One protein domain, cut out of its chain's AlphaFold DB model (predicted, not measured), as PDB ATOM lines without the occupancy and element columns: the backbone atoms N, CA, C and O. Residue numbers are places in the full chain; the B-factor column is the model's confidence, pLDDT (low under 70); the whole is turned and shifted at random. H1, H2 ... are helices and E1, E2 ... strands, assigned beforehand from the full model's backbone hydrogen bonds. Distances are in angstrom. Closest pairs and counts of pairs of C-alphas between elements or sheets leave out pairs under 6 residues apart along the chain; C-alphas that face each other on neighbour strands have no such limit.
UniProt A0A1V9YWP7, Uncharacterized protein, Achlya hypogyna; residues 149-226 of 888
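What this domain is: This is residues 149 to 226 of the 888 residues of an uncharacterized protein of Achlya hypogyna (UniProt A0A1V9YWP7). A small three-strand sheet, made of two successive hairpins, has the short helix H3 packed along one face, while H1 and the longer H2 meet crosswise near its E1 edge. The link between H1 and H2 lies at one end of the long axis and the short helix H4 at the other. The printed part has 78 residues, with four named helices and three named strands in the order H1 H2 E1 E2 E3 H3 H4; the sheet order is E1, E2, E3, antiparallel, and the class is mixed, helices and strands. The whole is compact by its radius of gyration of the C-alphas, 12.5 A, yet elongated in outline, with spans of 41 by 21 by 20 A.

How they stand to each other: The sheet holds E1, residues 187 to 190, E2, residues 196 to 199, and E3, residues 204 to 206. It is a meander, each strand the antiparallel neighbour of the one before. E1 and E2 form a hairpin at 160 degrees between directions, with N 198 and O 189 within hydrogen-bond range at 2.8 A. E2 and E3 form a hairpin at 143 degrees, with N 205 and O 197 at 2.8 A. H3, residues 214 to 221, is on the sheet at a height over the sheet of 9.4 A. It lies over E2, but only just: 6 of its 8 C-alphas fall on E2 and 2 on E3. It runs along the strands, at 14 degrees to E2 on the local plane. The closest C-alphas of H3 and E3 are those of Val 205 and Phe 216, 6.1 A apart. H2, residues 169 to 183, is also on the sheet; H2 and H3 make two layers with it, helices on one face of a sheet, yet the two helices are apart. The closest C-alphas of H2 and E1, Leu 181 and Phe 187, are 6.3 A apart. H1, residues 149 to 159, only grazes the sheet with residues 149 to 154; the C-alphas of Gly 150 and Ile 190 are its closest to E1, at 5.3 A. H1 and H2 touch, their closest C-alphas, Leu 154 and Ala 178, 5.9 A apart, and are only just about perpendicular at 71 degrees. H4, residues 223 to 226, is not on the sheet and is close to H3 but not clearly touching, the C-alphas of His 219 and Cys 225 being closest at 6.3 A. Every O i to N i+4 pair is within hydrogen-bond range in H2 and H3, and 6 of 7 are in H1; H4 is too short for such a pair.

Where its parts are: H1 begins at C-alpha 149, (45.404, 10.140, -26.899), and is 15.5 A long. H2 is 21.4 A long, from C-alpha 169 at (51.173, 13.599, -3.868) to C-alpha 183. E1, E2 and E3 are 8.4 A, 9.8 A and 6.4 A long. H3 is 10.7 A and H4 5.4 A long, and H4 ends at C-alpha 226, (26.623, -6.158, -17.097).

The domain as a whole: The C-alphas farthest apart, those of Asp 166 and Gly 226, are 41.5 A apart. The printed part has no cut and no long link. The mean pLDDT of the printed part is 80.8; residues 149 to 153 and residue 226 are under 70.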
ATOM      1  N   SER A 149      44.663   9.458 -27.977       56.12
ATOM      2  CA  SER A 149      45.404  10.140 -26.899       56.12
ATOM      3  C   SER A 149      45.259   9.488 -25.517       56.12
ATOM      4  O   SER A 149      46.122   9.675 -24.664       56.12
ATOM      5  N   GLY A 150      44.187   8.726 -25.268       57.78
ATOM      6  CA  GLY A 150      43.869   8.200 -23.930       57.78
ATOM      7  C   GLY A 150      44.730   7.018 -23.459       57.78
ATOM      8  O   GLY A 150      45.023   6.912 -22.269       57.78
ATOM      9  N   VAL A 151      45.160   6.139 -24.371       60.22
ATOM     10  CA  VAL A 151      46.005   4.971 -24.036       60.22
ATOM     11  C   VAL A 151      47.468   5.393 -23.846       60.22
ATOM     12  O   VAL A 151      48.085   5.032 -22.846       60.22
ATOM     13  N   HIS A 152      47.977   6.271 -24.719       62.09
ATOM     14  CA  HIS A 152      49.334   6.822 -24.613       62.09
ATOM     15  C   HIS A 152      49.572   7.617 -23.319       62.09
ATOM     16  O   HIS A 152      50.690   7.622 -22.812       62.09
ATOM     17  N   ALA A 153      48.537   8.236 -22.740       66.50
ATOM     18  CA  ALA A 153      48.654   8.945 -21.465       66.50
ATOM     19  C   ALA A 153      48.962   8.006 -20.280       66.50
ATOM     20  O   ALA A 153      49.727   8.376 -19.393       66.50
ATOM     21  N   LEU A 154      48.397   6.791 -20.260       76.94
ATOM     22  CA  LEU A 154      48.639   5.821 -19.185       76.94
ATOM     23  C   LEU A 154      50.023   5.174 -19.319       76.94
ATOM     24  O   LEU A 154      50.736   5.027 -18.328       76.94
ATOM     25  N   ASP A 155      50.405   4.822 -20.551       76.94
ATOM     26  CA  ASP A 155      51.725   4.268 -20.865       76.94
ATOM     27  C   ASP A 155      52.843   5.269 -20.549       76.94
ATOM     28  O   ASP A 155      53.837   4.888 -19.939       76.94
ATOM     29  N   ALA A 156      52.654   6.553 -20.871       78.06
ATOM     30  CA  ALA A 156      53.613   7.605 -20.539       78.06
ATOM     31  C   ALA A 156      53.792   7.779 -19.022       78.06
ATOM     32  O   ALA A 156      54.917   7.925 -18.558       78.06
ATOM     33  N   ILE A 157      52.710   7.717 -18.234       79.81
ATOM     34  CA  ILE A 157      52.787   7.832 -16.766       79.81
ATOM     35  C   ILE A 157      53.526   6.641 -16.151       79.81
ATOM     36  O   ILE A 157      54.313   6.824 -15.228       79.81
ATOM     37  N   LEU A 158      53.294   5.432 -16.661       81.62
ATOM     38  CA  LEU A 158      53.943   4.223 -16.152       81.62
ATOM     39  C   LEU A 158      55.404   4.102 -16.608       81.62
ATOM     40  O   LEU A 158      56.226   3.575 -15.861       81.62
ATOM     41  N   ALA A 159      55.739   4.631 -17.788       81.19
ATOM     42  CA  ALA A 159      57.105   4.666 -18.310       81.19
ATOM     43  C   ALA A 159      58.041   5.595 -17.516       81.19
ATOM     44  O   ALA A 159      59.252   5.411 -17.573       81.19
ATOM     45  N   MET A 160      57.505   6.556 -16.751       77.31
ATOM     46  CA  MET A 160      58.306   7.441 -15.889       77.31
ATOM     47  C   MET A 160      58.881   6.748 -14.636       77.31
ATOM     48  O   MET A 160      59.667   7.367 -13.924       77.31
ATOM     49  N   GLY A 161      58.539   5.479 -14.378       73.19
ATOM     50  CA  GLY A 161      59.037   4.723 -13.221       73.19
ATOM     51  C   GLY A 161      58.342   5.081 -11.902       73.19
ATOM     52  O   GLY A 161      57.468   5.949 -11.865       73.19
ATOM     53  N   GLU A 162      58.682   4.372 -10.820       77.12
ATOM     54  CA  GLU A 162      58.110   4.658  -9.500       77.12
ATOM     55  C   GLU A 162      58.550   6.049  -9.016       77.12
ATOM     56  O   GLU A 162      59.748   6.345  -8.991       77.12
ATOM     57  N   PRO A 163      57.602   6.925  -8.650       78.44
ATOM     58  CA  PRO A 163      57.933   8.264  -8.201       78.44
ATOM     59  C   PRO A 163      58.607   8.201  -6.817       78.44
ATOM     60  O   PRO A 163      58.124   7.525  -5.912       78.44
ATOM     61  N   GLY A 164      59.748   8.884  -6.667       74.69
ATOM     62  CA  GLY A 164      60.543   8.891  -5.432       74.69
ATOM     63  C   GLY A 164      59.860   9.589  -4.241       74.69
ATOM     64  O   GLY A 164      58.828  10.244  -4.421       74.69
ATOM     65  N   PRO A 165      60.442   9.506  -3.028       70.12
ATOM     66  CA  PRO A 165      59.818   9.973  -1.782       70.12
ATOM     67  C   PRO A 165      59.512  11.482  -1.743       70.12
ATOM     68  O   PRO A 165      58.609  11.891  -1.021       70.12
ATOM     69  N   ASP A 166      60.194  12.292  -2.560       74.00
ATOM     70  CA  ASP A 166      60.015  13.753  -2.621       74.00
ATOM     71  C   ASP A 166      59.042  14.217  -3.725       74.00
ATOM     72  O   ASP A 166      58.954  15.403  -4.051       74.00
ATOM     73  N   THR A 167      58.316  13.292  -4.357       78.12
ATOM     74  CA  THR A 167      57.411  13.636  -5.460       78.12
ATOM     75  C   THR A 167      56.059  14.178  -4.981       78.12
ATOM     76  O   THR A 167      55.547  13.784  -3.933       78.12
ATOM     77  N   PRO A 168      55.415  15.080  -5.750       79.88
ATOM     78  CA  PRO A 168      54.115  15.621  -5.371       79.88
ATOM     79  C   PRO A 168      53.064  14.513  -5.234       79.88
ATOM     80  O   PRO A 168      52.911  13.687  -6.134       79.88
ATOM     81  N   VAL A 169      52.245  14.573  -4.179       76.12
ATOM     82  CA  VAL A 169      51.173  13.599  -3.868       76.12
ATOM     83  C   VAL A 169      50.252  13.311  -5.065       76.12
ATOM     84  O   VAL A 169      49.735  12.206  -5.225       76.12
ATOM     85  N   LEU A 170      50.039  14.295  -5.946       74.19
ATOM     86  CA  LEU A 170      49.244  14.121  -7.166       74.19
ATOM     87  C   LEU A 170      49.933  13.247  -8.222       74.19
ATOM     88  O   LEU A 170      49.241  12.524  -8.935       74.19
ATOM     89  N   VAL A 171      51.261  13.302  -8.335       78.12
ATOM     90  CA  VAL A 171      52.050  12.472  -9.259       78.12
ATOM     91  C   VAL A 171      52.082  11.031  -8.758       78.12
ATOM     92  O   VAL A 171      51.775  10.118  -9.522       78.12
ATOM     93  N   GLU A 172      52.314  10.837  -7.460       80.06
ATOM     94  CA  GLU A 172      52.244   9.519  -6.825       80.06
ATOM     95  C   GLU A 172      50.847   8.895  -6.965       80.06
ATOM     96  O   GLU A 172      50.692   7.743  -7.381       80.06
ATOM     97  N   ARG A 173      49.793   9.683  -6.709       80.12
ATOM     98  CA  ARG A 173      48.405   9.243  -6.893       80.12
ATOM     99  C   ARG A 173      48.112   8.875  -8.348       80.12
ATOM    100  O   ARG A 173      47.478   7.849  -8.585       80.12
ATOM    101  N   ARG A 174      48.566   9.675  -9.322       83.69
ATOM    102  CA  ARG A 174      48.415   9.377 -10.759       83.69
ATOM    103  C   ARG A 174      49.084   8.059 -11.129       83.69
ATOM    104  O   ARG A 174      48.464   7.256 -11.817       83.69
ATOM    105  N   TYR A 175      50.297   7.823 -10.634       84.88
ATOM    106  CA  TYR A 175      51.048   6.601 -10.896       84.88
ATOM    107  C   TYR A 175      50.345   5.355 -10.331       84.88
ATOM    108  O   TYR A 175      50.076   4.407 -11.070       84.88
ATOM    109  N   ARG A 176      49.922   5.386  -9.057       83.88
ATOM    110  CA  ARG A 176      49.183   4.269  -8.430       83.88
ATOM    111  C   ARG A 176      47.853   3.980  -9.133       83.88
ATOM    112  O   ARG A 176      47.499   2.828  -9.365       83.88
ATOM    113  N   VAL A 177      47.117   5.026  -9.505       84.06
ATOM    114  CA  VAL A 177      45.835   4.896 -10.216       84.06
ATOM    115  C   VAL A 177      46.043   4.357 -11.629       84.06
ATOM    116  O   VAL A 177      45.257   3.528 -12.086       84.06
ATOM    117  N   ALA A 178      47.112   4.772 -12.312       85.19
ATOM    118  CA  ALA A 178      47.478   4.242 -13.618       85.19
ATOM    119  C   ALA A 178      47.803   2.740 -13.560       85.19
ATOM    120  O   ALA A 178      47.316   1.985 -14.405       85.19
ATOM    121  N   GLN A 179      48.537   2.284 -12.536       85.00
ATOM    122  CA  GLN A 179      48.790   0.856 -12.312       85.00
ATOM    123  C   GLN A 179      47.483   0.077 -12.089       85.00
ATOM    124  O   GLN A 179      47.243  -0.938 -12.744       85.00
ATOM    125  N   GLN A 180      46.599   0.586 -11.222       85.38
ATOM    126  CA  GLN A 180      45.311  -0.051 -10.926       85.38
ATOM    127  C   GLN A 180      44.394  -0.128 -12.155       85.38
ATOM    128  O   GLN A 180      43.756  -1.153 -12.384       85.38
ATOM    129  N   LEU A 181      44.347   0.922 -12.982       86.88
ATOM    130  CA  LEU A 181      43.552   0.930 -14.213       86.88
ATOM    131  C   LEU A 181      44.084  -0.033 -15.268       86.88
ATOM    132  O   LEU A 181      43.286  -0.728 -15.897       86.88
ATOM    133  N   ARG A 182      45.410  -0.116 -15.438       84.62
ATOM    134  CA  ARG A 182      46.032  -1.052 -16.386       84.62
ATOM    135  C   ARG A 182      45.735  -2.507 -16.025       84.62
ATOM    136  O   ARG A 182      45.501  -3.316 -16.918       84.62
ATOM    137  N   ALA A 183      45.719  -2.825 -14.732       82.94
ATOM    138  CA  ALA A 183      45.401  -4.162 -14.240       82.94
ATOM    139  C   ALA A 183      43.898  -4.501 -14.316       82.94
ATOM    140  O   ALA A 183      43.524  -5.669 -14.224       82.94
ATOM    141  N   HIS A 184      43.015  -3.509 -14.481       85.69
ATOM    142  CA  HIS A 184      41.578  -3.727 -14.360       85.69
ATOM    143  C   HIS A 184      40.941  -4.270 -15.661       85.69
ATOM    144  O   HIS A 184      40.938  -3.589 -16.692       85.69
ATOM    145  N   PRO A 185      40.266  -5.439 -15.642       84.38
ATOM    146  CA  PRO A 185      39.821  -6.129 -16.855       84.38
ATOM    147  C   PRO A 185      38.691  -5.417 -17.600       84.38
ATOM    148  O   PRO A 185      38.453  -5.726 -18.759       84.38
ATOM    149  N   LYS A 186      37.963  -4.485 -16.972       85.38
ATOM    150  CA  LYS A 186      36.908  -3.695 -17.641       85.38
ATOM    151  C   LYS A 186      37.354  -2.292 -18.066       85.38
ATOM    152  O   LYS A 186      36.521  -1.527 -18.539       85.38
ATOM    153  N   PHE A 187      38.624  -1.933 -17.910       89.62
ATOM    154  CA  PHE A 187      39.139  -0.635 -18.354       89.62
ATOM    155  C   PHE A 187      39.446  -0.633 -19.866       89.62
ATOM    156  O   PHE A 187      39.802  -1.670 -20.431       89.62
ATOM    157  N   VAL A 188      39.261   0.518 -20.527       87.38
ATOM    158  CA  VAL A 188      39.632   0.741 -21.941       87.38
ATOM    159  C   VAL A 188      40.594   1.916 -22.067       87.38
ATOM    160  O   VAL A 188      41.699   1.741 -22.564       87.38
ATOM    161  N   GLN A 189      40.179   3.109 -21.636       86.75
ATOM    162  CA  GLN A 189      41.010   4.314 -21.680       86.75
ATOM    163  C   GLN A 189      40.541   5.353 -20.659       86.75
ATOM    164  O   GLN A 189      39.394   5.323 -20.209       86.75
ATOM    165  N   ILE A 190      41.420   6.294 -20.316       87.00
ATOM    166  CA  ILE A 190      41.108   7.465 -19.493       87.00
ATOM    167  C   ILE A 190      41.392   8.737 -20.294       87.00
ATOM    168  O   ILE A 190      42.260   8.773 -21.162       87.00
ATOM    169  N   SER A 191      40.617   9.779 -20.031       84.12
ATOM    170  CA  SER A 191      40.845  11.114 -20.589       84.12
ATOM    171  C   SER A 191      42.145  11.742 -20.047       84.12
ATOM    172  O   SER A 191      42.513  11.461 -18.906       84.12
ATOM    173  N   PRO A 192      42.840  12.607 -20.817       77.19
ATOM    174  CA  PRO A 192      44.117  13.204 -20.398       77.19
ATOM    175  C   PRO A 192      44.023  14.062 -19.125       77.19
ATOM    176  O   PRO A 192      44.980  14.163 -18.363       77.19
ATOM    177  N   ASP A 193      42.857  14.661 -18.874       79.31
ATOM    178  CA  ASP A 193      42.550  15.419 -17.655       79.31
ATOM    179  C   ASP A 193      42.260  14.507 -16.442       79.31
ATOM    180  O   ASP A 193      42.172  14.984 -15.309       79.31
ATOM    181  N   GLY A 194      42.156  13.191 -16.652       83.19
ATOM    182  CA  GLY A 194      41.923  12.193 -15.616       83.19
ATOM    183  C   GLY A 194      40.518  12.235 -15.023       83.19
ATOM    184  O   GLY A 194      40.326  11.730 -13.923       83.19
ATOM    185  N   LEU A 195      39.547  12.862 -15.695       85.44
ATOM    186  CA  LEU A 195      38.199  13.095 -15.153       85.44
ATOM    187  C   LEU A 195      37.150  12.106 -15.662       85.44
ATOM    188  O   LEU A 195      36.060  12.016 -15.099       85.44
ATOM    189  N   VAL A 196      37.441  11.371 -16.730       87.25
ATOM    190  CA  VAL A 196      36.500  10.434 -17.359       87.25
ATOM    191  C   VAL A 196      37.216   9.155 -17.769       87.25
ATOM    192  O   VAL A 196      38.229   9.225 -18.467       87.25
ATOM    193  N   ILE A 197      36.652   8.004 -17.391       88.94
ATOM    194  CA  ILE A 197      37.117   6.661 -17.764       88.94
ATOM    195  C   ILE A 197      36.124   6.006 -18.727       88.94
ATOM    196  O   ILE A 197      34.917   6.009 -18.489       88.94
ATOM    197  N   GLU A 198      36.622   5.389 -19.795       87.19
ATOM    198  CA  GLU A 198      35.850   4.483 -20.642       87.19
ATOM    199  C   GLU A 198      35.941   3.041 -20.125       87.19
ATOM    200  O   GLU A 198      37.019   2.451 -20.031       87.19
ATOM    201  N   CYS A 199      34.778   2.467 -19.814       87.94
ATOM    202  CA  CYS A 199      34.619   1.063 -19.446       87.94
ATOM    203  C   CYS A 199      34.404   0.190 -20.697       87.94
ATOM    204  O   CYS A 199      33.798   0.635 -21.676       87.94
ATOM    205  N   ARG A 200      34.793  -1.092 -20.650       83.38
ATOM    206  CA  ARG A 200      34.586  -2.083 -21.726       83.38
ATOM    207  C   ARG A 200      33.123  -2.244 -22.133       83.38
ATOM    208  O   ARG A 200      32.850  -2.580 -23.278       83.38
ATOM    209  N   CYS A 201      32.174  -1.921 -21.252       82.44
ATOM    210  CA  CYS A 201      30.753  -1.870 -21.606       82.44
ATOM    211  C   CYS A 201      30.375  -0.653 -22.488       82.44
ATOM    212  O   CYS A 201      29.190  -0.392 -22.698       82.44
ATOM    213  N   THR A 202      31.351   0.119 -22.985       78.88
ATOM    214  CA  THR A 202      31.230   1.337 -23.819       78.88
ATOM    215  C   THR A 202      30.601   2.552 -23.129       78.88
ATOM    216  O   THR A 202      30.152   3.502 -23.782       78.88
ATOM    217  N   ARG A 203      30.558   2.544 -21.791       81.81
ATOM    218  CA  ARG A 203      30.088   3.686 -20.997       81.81
ATOM    219  C   ARG A 203      31.258   4.535 -20.528       81.81
ATOM    220  O   ARG A 203      32.281   4.014 -20.099       81.81
ATOM    221  N   LEU A 204      31.047   5.845 -20.593       88.25
ATOM    222  CA  LEU A 204      31.944   6.846 -20.035       88.25
ATOM    223  C   LEU A 204      31.514   7.125 -18.596       88.25
ATOM    224  O   LEU A 204      30.396   7.595 -18.371       88.25
ATOM    225  N   VAL A 205      32.389   6.815 -17.648       86.69
ATOM    226  CA  VAL A 205      32.208   7.061 -16.220       86.69
ATOM    227  C   VAL A 205      32.935   8.350 -15.866       86.69
ATOM    228  O   VAL A 205      34.154   8.432 -15.997       86.69
ATOM    229  N   ALA A 206      32.184   9.364 -15.442       86.81
ATOM    230  CA  ALA A 206      32.761  10.599 -14.923       86.81
ATOM    231  C   ALA A 206      33.222  10.386 -13.476       86.81
ATOM    232  O   ALA A 206      32.492   9.811 -12.667       86.81
ATOM    233  N   LEU A 207      34.424  10.852 -13.163       85.25
ATOM    234  CA  LEU A 207      35.007  10.795 -11.830       85.25
ATOM    235  C   LEU A 207      34.698  12.089 -11.078       85.25
ATOM    236  O   LEU A 207      34.625  13.165 -11.670       85.25
ATOM    237  N   HIS A 208      34.521  11.987  -9.761       80.25
ATOM    238  CA  HIS A 208      34.261  13.151  -8.907       80.25
ATOM    239  C   HIS A 208      35.475  14.078  -8.780       80.25
ATOM    240  O   HIS A 208      35.314  15.270  -8.539       80.25
ATOM    241  N   ALA A 209      36.679  13.536  -8.953       81.50
ATOM    242  CA  ALA A 209      37.935  14.269  -8.943       81.50
ATOM    243  C   ALA A 209      38.928  13.607  -9.919       81.50
ATOM    244  O   ALA A 209      38.771  12.413 -10.215       81.50
ATOM    245  N   PRO A 210      39.946  14.341 -10.410       81.69
ATOM    246  CA  PRO A 210      40.957  13.784 -11.301       81.69
ATOM    247  C   PRO A 210      41.615  12.552 -10.678       81.69
ATOM    248  O   PRO A 210      42.072  12.602  -9.536       81.69
ATOM    249  N   TRP A 211      41.683  11.458 -11.437       82.56
ATOM    250  CA  TRP A 211      42.345  10.212 -11.041       82.56
ATOM    251  C   TRP A 211      41.752   9.557  -9.778       82.56
ATOM    252  O   TRP A 211      42.445   8.849  -9.058       82.56
ATOM    253  N   HIS A 212      40.462   9.763  -9.489       86.19
ATOM    254  CA  HIS A 212      39.780   9.120  -8.360       86.19
ATOM    255  C   HIS A 212      38.885   7.954  -8.812       86.19
ATOM    256  O   HIS A 212      37.832   8.173  -9.408       86.19
ATOM    257  N   LEU A 213      39.266   6.711  -8.491       86.25
ATOM    258  CA  LEU A 213      38.664   5.491  -9.058       86.25
ATOM    259  C   LEU A 213      37.321   5.051  -8.472       86.25
ATOM    260  O   LEU A 213      36.642   4.243  -9.102       86.25
ATOM    261  N   GLY A 214      36.910   5.579  -7.316       87.06
ATOM    262  CA  GLY A 214      35.678   5.152  -6.632       87.06
ATOM    263  C   GLY A 214      34.443   5.042  -7.547       87.06
ATOM    264  O   GLY A 214      33.815   3.986  -7.577       87.06
ATOM    265  N   PRO A 215      34.126   6.060  -8.374       87.56
ATOM    266  CA  PRO A 215      32.982   6.006  -9.292       87.56
ATOM    267  C   PRO A 215      33.111   4.949 -10.394       87.56
ATOM    268  O   PRO A 215      32.105   4.409 -10.852       87.56
ATOM    269  N   PHE A 216      34.336   4.645 -10.835       89.31
ATOM    270  CA  PHE A 216      34.589   3.608 -11.833       89.31
ATOM    271  C   PHE A 216      34.413   2.206 -11.250       89.31
ATOM    272  O   PHE A 216      33.752   1.383 -11.878       89.31
ATOM    273  N   LEU A 217      34.914   1.956 -10.040       88.38
ATOM    274  CA  LEU A 217      34.721   0.677  -9.352       88.38
ATOM    275  C   LEU A 217      33.239   0.449  -9.021       88.38
ATOM    276  O   LEU A 217      32.672  -0.562  -9.420       88.38
ATOM    277  N   ALA A 218      32.559   1.463  -8.476       86.69
ATOM    278  CA  ALA A 218      31.114   1.408  -8.243       86.69
ATOM    279  C   ALA A 218      30.316   1.140  -9.535       86.69
ATOM    280  O   ALA A 218      29.315   0.425  -9.525       86.69
ATOM    281  N   HIS A 219      30.759   1.685 -10.674       86.62
ATOM    282  CA  HIS A 219      30.165   1.359 -11.967       86.62
ATOM    283  C   HIS A 219      30.397  -0.108 -12.355       86.62
ATOM    284  O   HIS A 219      29.444  -0.766 -12.773       86.62
ATOM    285  N   VAL A 220      31.629  -0.608 -12.234       87.75
ATOM    286  CA  VAL A 220      32.023  -1.986 -12.577       87.75
ATOM    287  C   VAL A 220      31.248  -3.027 -11.772       87.75
ATOM    288  O   VAL A 220      30.887  -4.058 -12.357       87.75
ATOM    289  N   ASP A 221      30.993  -2.726 -10.498       84.56
ATOM    290  CA  ASP A 221      30.285  -3.581  -9.537       84.56
ATOM    291  C   ASP A 221      28.760  -3.467  -9.658       84.56
ATOM    292  O   ASP A 221      28.023  -4.329  -9.192       84.56
ATOM    293  N   SER A 222      28.261  -2.422 -10.327       82.06
ATOM    294  CA  SER A 222      26.828  -2.268 -10.573       82.06
ATOM    295  C   SER A 222      26.316  -3.216 -11.667       82.06
ATOM    296  O   SER A 222      26.927  -3.361 -12.734       82.06
ATOM    297  N   ASP A 223      25.093  -3.728 -11.493       72.75
ATOM    298  CA  ASP A 223      24.354  -4.514 -12.505       72.75
ATOM    299  C   ASP A 223      24.209  -3.791 -13.851       72.75
ATOM    300  O   ASP A 223      23.952  -4.380 -14.907       72.75
ATOM    301  N   VAL A 224      24.372  -2.468 -13.835       71.12
ATOM    302  CA  VAL A 224      24.258  -1.623 -15.014       71.12
ATOM    303  C   VAL A 224      25.471  -1.763 -15.946       71.12
ATOM    304  O   VAL A 224      25.331  -1.478 -17.137       71.12
ATOM    305  N   CYS A 225      26.629  -2.224 -15.453       77.00
ATOM    306  CA  CYS A 225      27.800  -2.555 -16.274       77.00
ATOM    307  C   CYS A 225      27.642  -3.894 -17.017       77.00
ATOM    308  O   CYS A 225      28.204  -4.046 -18.103       77.00
ATOM    309  N   GLY A 226      26.865  -4.843 -16.480       67.00
ATOM    310  CA  GLY A 226      26.623  -6.158 -17.097       67.00
ATOM    311  C   GLY A 226      25.695  -6.127 -18.319       67.00
ATOM    312  O   GLY A 226      25.740  -7.018 -19.165       67.00
TER     313      GLY A 226